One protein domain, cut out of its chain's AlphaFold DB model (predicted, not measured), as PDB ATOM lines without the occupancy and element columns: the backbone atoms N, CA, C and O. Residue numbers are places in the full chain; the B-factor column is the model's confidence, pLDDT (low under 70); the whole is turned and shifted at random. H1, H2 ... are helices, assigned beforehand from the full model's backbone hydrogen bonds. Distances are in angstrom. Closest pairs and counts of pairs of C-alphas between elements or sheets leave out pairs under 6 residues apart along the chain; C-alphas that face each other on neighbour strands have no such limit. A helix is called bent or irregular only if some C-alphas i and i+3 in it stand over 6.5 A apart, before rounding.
ATOM      1  N   GLN A 119     155.899  27.426  57.440       60.28
ATOM      2  CA  GLN A 119     157.053  26.579  57.779       60.28
ATOM      3  C   GLN A 119     158.199  27.348  58.455       60.28
ATOM      4  O   GLN A 119     158.891  26.798  59.307       60.28
ATOM      5  N   GLY A 120     158.365  28.646  58.166       58.75
ATOM      6  CA  GLY A 120     159.397  29.481  58.798       58.75
ATOM      7  C   GLY A 120     159.181  29.729  60.297       58.75
ATOM      8  O   GLY A 120     160.072  30.245  60.968       58.75
ATOM      9  N   ARG A 121     158.014  29.355  60.836       59.59
ATOM     10  CA  ARG A 121     157.732  29.334  62.273       59.59
ATOM     11  C   ARG A 121     157.814  27.936  62.876       59.59
ATOM     12  O   ARG A 121     157.492  27.815  64.041       59.59
ATOM     13  N   GLY A 122     158.222  26.900  62.142       64.56
ATOM     14  CA  GLY A 122     158.389  25.549  62.694       64.56
ATOM     15  C   GLY A 122     157.124  24.993  63.352       64.56
ATOM     16  O   GLY A 122     157.211  24.392  64.415       64.56
ATOM     17  N   GLY A 123     155.949  25.276  62.784       69.31
ATOM     18  CA  GLY A 123     154.671  24.820  63.338       69.31
ATOM     19  C   GLY A 123     154.024  25.749  64.367       69.31
ATOM     20  O   GLY A 123     152.890  25.505  64.760       69.31
ATOM     21  N   TRP A 124     154.691  26.827  64.795       70.62
ATOM     22  CA  TRP A 124     154.134  27.734  65.800       70.62
ATOM     23  C   TRP A 124     152.983  28.580  65.243       70.62
ATOM     24  O   TRP A 124     153.166  29.379  64.316       70.62
ATOM     25  N   VAL A 125     151.820  28.454  65.881       75.38
ATOM     26  CA  VAL A 125     150.602  29.221  65.600       75.38
ATOM     27  C   VAL A 125     150.369  30.234  66.724       75.38
ATOM     28  O   VAL A 125     150.723  29.997  67.878       75.38
ATOM     29  N   ASP A 126     149.827  31.402  66.381       80.50
ATOM     30  CA  ASP A 126     149.406  32.383  67.384       80.50
ATOM     31  C   ASP A 126     148.235  31.832  68.206       80.50
ATOM     32  O   ASP A 126     147.326  31.231  67.638       80.50
ATOM     33  N   HIS A 127     148.224  32.070  69.519       83.62
ATOM     34  CA  HIS A 127     147.159  31.580  70.395       83.62
ATOM     35  C   HIS A 127     145.759  32.006  69.921       83.62
ATOM     36  O   HIS A 127     144.833  31.207  69.977       83.62
ATOM     37  N   SER A 128     145.618  33.216  69.365       85.69
ATOM     38  CA  SER A 128     144.340  33.710  68.827       85.69
ATOM     39  C   SER A 128     143.799  32.906  67.643       85.69
ATOM     40  O   SER A 128     142.605  32.959  67.368       85.69
ATOM     41  N   ASN A 129     144.663  32.158  66.952       83.75
ATOM     42  CA  ASN A 129     144.300  31.326  65.809       83.75
ATOM     43  C   ASN A 129     144.418  29.827  66.122       83.75
ATOM     44  O   ASN A 129     144.284  29.018  65.207       83.75
ATOM     45  N   TYR A 130     144.707  29.444  67.369       85.06
ATOM     46  CA  TYR A 130     144.972  28.051  67.725       85.06
ATOM     47  C   TYR A 130     143.799  27.137  67.355       85.06
ATOM     48  O   TYR A 130     144.001  26.180  66.612       85.06
ATOM     49  N   ASP A 131     142.577  27.499  67.758       87.44
ATOM     50  CA  ASP A 131     141.368  26.710  67.480       87.44
ATOM     51  C   ASP A 131     141.116  26.555  65.973       87.44
ATOM     52  O   ASP A 131     140.815  25.466  65.491       87.44
ATOM     53  N   ILE A 132     141.350  27.622  65.202       87.62
ATOM     54  CA  ILE A 132     141.202  27.613  63.740       87.62
ATOM     55  C   ILE A 132     142.177  26.615  63.104       87.62
ATOM     56  O   ILE A 132     141.812  25.851  62.211       87.62
ATOM     57  N   TYR A 133     143.440  26.624  63.534       86.12
ATOM     58  CA  TYR A 133     144.447  25.708  62.997       86.12
ATOM     59  C   TYR A 133     144.270  24.274  63.506       86.12
ATOM     60  O   TYR A 133     144.628  23.347  62.784       86.12
ATOM     61  N   LYS A 134     143.698  24.089  64.700       86.50
ATOM     62  CA  LYS A 134     143.314  22.783  65.246       86.50
ATOM     63  C   LYS A 134     142.227  22.131  64.392       86.50
ATOM     64  O   LYS A 134     142.427  21.009  63.930       86.50
ATOM     65  N   GLU A 135     141.136  22.844  64.111       88.56
ATOM     66  CA  GLU A 135     140.079  22.362  63.206       88.56
ATOM     67  C   GLU A 135     140.639  22.080  61.809       88.56
ATOM     68  O   GLU A 135     140.467  20.991  61.268       88.56
ATOM     69  N   ARG A 136     141.427  23.013  61.264       88.50
ATOM     70  CA  ARG A 136     142.046  22.835  59.948       88.50
ATOM     71  C   ARG A 136     142.967  21.617  59.883       88.50
ATOM     72  O   ARG A 136     143.002  20.942  58.857       88.50
ATOM     73  N   LEU A 137     143.737  21.338  60.934       88.62
ATOM     74  CA  LEU A 137     144.606  20.163  60.985       88.62
ATOM     75  C   LEU A 137     143.789  18.864  60.999       88.62
ATOM     76  O   LEU A 137     144.193  17.901  60.347       88.62
ATOM     77  N   ALA A 138     142.642  18.847  61.684       89.12
ATOM     78  CA  ALA A 138     141.714  17.717  61.662       89.12
ATOM     79  C   ALA A 138     141.114  17.500  60.259       89.12
ATOM     80  O   ALA A 138     141.110  16.374  59.765       89.12
ATOM     81  N   ASP A 139     140.718  18.570  59.568       90.12
ATOM     82  CA  ASP A 139     140.227  18.484  58.186       90.12
ATOM     83  C   ASP A 139     141.314  17.990  57.215       90.12
ATOM     84  O   ASP A 139     141.056  17.159  56.337       90.12
ATOM     85  N   CYS A 140     142.554  18.464  57.390       90.56
ATOM     86  CA  CYS A 140     143.702  18.009  56.603       90.56
ATOM     87  C   CYS A 140     144.009  16.533  56.866       90.56
ATOM     88  O   CYS A 140     144.369  15.814  55.937       90.56
ATOM     89  N   ARG A 141     143.855  16.063  58.113       91.00
ATOM     90  CA  ARG A 141     144.014  14.650  58.472       91.00
ATOM     91  C   ARG A 141     143.043  13.775  57.697       91.00
ATOM     92  O   ARG A 141     143.490  12.851  57.025       91.00
ATOM     93  N   GLU A 142     141.748  14.067  57.757       92.06
ATOM     94  CA  GLU A 142     140.750  13.257  57.048       92.06
ATOM     95  C   GLU A 142     140.979  13.310  55.529       92.06
ATOM     96  O   GLU A 142     141.073  12.270  54.884       92.06
ATOM     97  N   SER A 143     141.228  14.501  54.972       91.38
ATOM     98  CA  SER A 143     141.517  14.674  53.537       91.38
ATOM     99  C   SER A 143     142.795  13.952  53.084       91.38
ATOM    100  O   SER A 143     142.902  13.489  51.945       91.38
ATOM    101  N   PHE A 144     143.807  13.859  53.948       92.19
ATOM    102  CA  PHE A 144     145.025  13.086  53.703       92.19
ATOM    103  C   PHE A 144     144.743  11.582  53.709       92.19
ATOM    104  O   PHE A 144     145.128  10.874  52.776       92.19
ATOM    105  N   ILE A 145     144.045  11.094  54.735       92.31
ATOM    106  CA  ILE A 145     143.727   9.673  54.876       92.31
ATOM    107  C   ILE A 145     142.856   9.203  53.709       92.31
ATOM    108  O   ILE A 145     143.181   8.187  53.100       92.31
ATOM    109  N   ASP A 146     141.839   9.971  53.320       92.31
ATOM    110  CA  ASP A 146     140.952   9.640  52.199       92.31
ATOM    111  C   ASP A 146     141.690   9.536  50.854       92.31
ATOM    112  O   ASP A 146     141.323   8.733  49.995       92.31
ATOM    113  N   ARG A 147     142.763  10.314  50.653       92.00
ATOM    114  CA  ARG A 147     143.592  10.232  49.435       92.00
ATOM    115  C   ARG A 147     144.524   9.028  49.422       92.00
ATOM    116  O   ARG A 147     144.809   8.490  48.350       92.00
ATOM    117  N   HIS A 148     145.056   8.639  50.580       89.75
ATOM    118  CA  HIS A 148     146.122   7.638  50.664       89.75
ATOM    119  C   HIS A 148     145.645   6.243  51.073       89.75
ATOM    120  O   HIS A 148     146.328   5.268  50.751       89.75
ATOM    121  N   ALA A 149     144.500   6.121  51.744       92.38
ATOM    122  CA  ALA A 149     143.894   4.845  52.090       92.38
ATOM    123  C   ALA A 149     143.064   4.310  50.916       92.38
ATOM    124  O   ALA A 149     142.115   4.938  50.455       92.38
ATOM    125  N   LYS A 150     143.391   3.109  50.439       91.38
ATOM    126  CA  LYS A 150     142.620   2.434  49.379       91.38
ATOM    127  C   LYS A 150     141.489   1.570  49.927       91.38
ATOM    128  O   LYS A 150     140.660   1.082  49.162       91.38
ATOM    129  N   ASN A 151     141.505   1.299  51.227       93.31
ATOM    130  CA  ASN A 151     140.552   0.441  51.912       93.31
ATOM    131  C   ASN A 151     140.468   0.797  53.403       93.31
ATOM    132  O   ASN A 151     141.304   1.524  53.942       93.31
ATOM    133  N   GLU A 152     139.465   0.231  54.067       92.56
ATOM    134  CA  GLU A 152     139.175   0.499  55.476       92.56
ATOM    135  C   GLU A 152     140.289   0.029  56.427       92.56
ATOM    136  O   GLU A 152     140.500   0.612  57.487       92.56
ATOM    137  N   ASP A 153     141.032  -1.017  56.060       93.75
ATOM    138  CA  ASP A 153     142.139  -1.505  56.883       93.75
ATOM    139  C   ASP A 153     143.356  -0.569  56.798       93.75
ATOM    140  O   ASP A 153     144.019  -0.326  57.806       93.75
ATOM    141  N   GLU A 154     143.641   0.002  55.624       91.88
ATOM    142  CA  GLU A 154     144.658   1.041  55.436       91.88
ATOM    143  C   GLU A 154     144.271   2.335  56.147       91.88
ATOM    144  O   GLU A 154     145.128   2.933  56.794       91.88
ATOM    145  N   ARG A 155     142.991   2.725  56.100       93.88
ATOM    146  CA  ARG A 155     142.474   3.863  56.870       93.88
ATOM    147  C   ARG A 155     142.774   3.694  58.357       93.88
ATOM    148  O   ARG A 155     143.428   4.548  58.949       93.88
ATOM    149  N   ARG A 156     142.394   2.552  58.942       92.88
ATOM    150  CA  ARG A 156     142.666   2.262  60.360       92.88
ATOM    151  C   ARG A 156     144.158   2.290  60.688       92.88
ATOM    152  O   ARG A 156     144.534   2.757  61.758       92.88
ATOM    153  N   ARG A 157     145.022   1.806  59.788       92.56
ATOM    154  CA  ARG A 157     146.480   1.885  59.983       92.56
ATOM    155  C   ARG A 157     146.971   3.326  59.983       92.56
ATOM    156  O   ARG A 157     147.749   3.672  60.863       92.56
ATOM    157  N   TRP A 158     146.511   4.155  59.046       91.62
ATOM    158  CA  TRP A 158     146.849   5.578  59.012       91.62
ATOM    159  C   TRP A 158     146.409   6.307  60.279       91.62
ATOM    160  O   TRP A 158     147.180   7.084  60.832       91.62
ATOM    161  N   GLU A 159     145.207   6.014  60.775       90.69
ATOM    162  CA  GLU A 159     144.695   6.592  62.017       90.69
ATOM    163  C   GLU A 159     145.536   6.196  63.238       90.69
ATOM    164  O   GLU A 159     145.761   7.035  64.105       90.69
ATOM    165  N   GLN A 160     146.028   4.951  63.291       89.94
ATOM    166  CA  GLN A 160     146.862   4.435  64.387       89.94
ATOM    167  C   GLN A 160     148.275   5.020  64.420       89.94
ATOM    168  O   GLN A 160     148.862   5.125  65.493       89.94
ATOM    169  N   VAL A 161     148.844   5.348  63.259       88.88
ATOM    170  CA  VAL A 161     150.214   5.882  63.148       88.88
ATOM    171  C   VAL A 161     150.240   7.400  62.988       88.88
ATOM    172  O   VAL A 161     151.284   7.968  62.671       88.88
ATOM    173  N   TRP A 162     149.095   8.060  63.172       88.94
ATOM    174  CA  TRP A 162     148.968   9.498  62.988       88.94
ATOM    175  C   TRP A 162     149.828  10.255  64.017       88.94
ATOM    176  O   TRP A 162     149.598  10.115  65.216       88.94
ATOM    177  N   PRO A 163     150.807  11.076  63.592       82.94
ATOM    178  CA  PRO A 163     151.794  11.641  64.513       82.94
ATOM    179  C   PRO A 163     151.322  12.915  65.233       82.94
ATOM    180  O   PRO A 163     151.992  13.374  66.155       82.94
ATOM    181  N   PHE A 164     150.200  13.511  64.812       81.12
ATOM    182  CA  PHE A 164     149.698  14.774  65.360       81.12
ATOM    183  C   PHE A 164     148.458  14.534  66.220       81.12
ATOM    184  O   PHE A 164     147.330  14.602  65.733       81.12
ATOM    185  N   GLU A 165     148.676  14.237  67.498       77.12
ATOM    186  CA  GLU A 165     147.603  14.139  68.487       77.12
ATOM    187  C   GLU A 165     147.459  15.455  69.249       77.12
ATOM    188  O   GLU A 165     148.428  15.971  69.812       77.12
ATOM    189  N   ASP A 166     146.235  15.973  69.307       68.56
ATOM    190  CA  ASP A 166     145.911  17.056  70.221       68.56
ATOM    191  C   ASP A 166     145.483  16.466  71.567       68.56
ATOM    192  O   ASP A 166     144.369  15.968  71.738       68.56
ATOM    193  N   SER A 167     146.410  16.450  72.519       57.62
ATOM    194  CA  SER A 167     146.130  15.975  73.868       57.62
ATOM    195  C   SER A 167     145.714  17.147  74.752       57.62
ATOM    196  O   SER A 167     146.514  17.703  75.498       57.62
TER     197      SER A 167
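AT A GLANCE: This is residues 119 to 167 of the 173 residues of an uncharacterized protein of Epicoccum nigrum (UniProt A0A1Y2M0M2). What shape is this? It is a lopsided helical hairpin: the long helix H1 makes the longest axis, and the short helix H2 folds back over its far end. Residues 119 to 124 stick out near the other end of H1, and the tail after H2, residues 161 to 167, runs on back beyond H2. How is it made up? The printed part has 49 residues with two named helices, H1 then H2, and no named strand; the class is all helix. It is loose, with a radius of gyration of the C-alphas of 12.9 A, and elongated, spanning 37 by 22 by 16 A.

IN THESE COORDINATES: Where is the longest helix? H1, residues 127 to 148, runs 31.0 A from C-alpha 127 at (147.159, 31.580, 70.395) to C-alpha 148 at (146.122, 7.638, 50.664). Is it even? It is irregular, with C-alphas 128 and 131 7.7 A apart, and it has a kink of 27 degrees near residue 134. Where is the other helix? H2, residues 152 to 160, is 12.4 A long and ends with C-alpha 160 at (146.862, 4.435, 64.387).

HOW THE PARTS SIT: How do H1 and H2 meet? They touch, H1 with residues 145 to 146 alone; the closest C-alphas, of Ile 145 and Arg 155, are 6.3 A apart. How do they run? They form a helical hairpin, opposite ways at a shallow tilt of 33 degrees, only just short of steep. What do the backbones show? In H2 every O i to N i+4 pair is within hydrogen-bond range; in H1 16 of 18 are.

THE WHOLE: How far does it reach? The two C-alphas farthest apart, of Ser 128 and Asn 151, are 37.5 A apart. Is it continuous? The printed part has no cut, and the link from H1 to H2 is tight, with 3 residues. Where is confidence low? The mean pLDDT of the printed part is 84.6, and residues 119 to 123 and 166 to 167 are under 70.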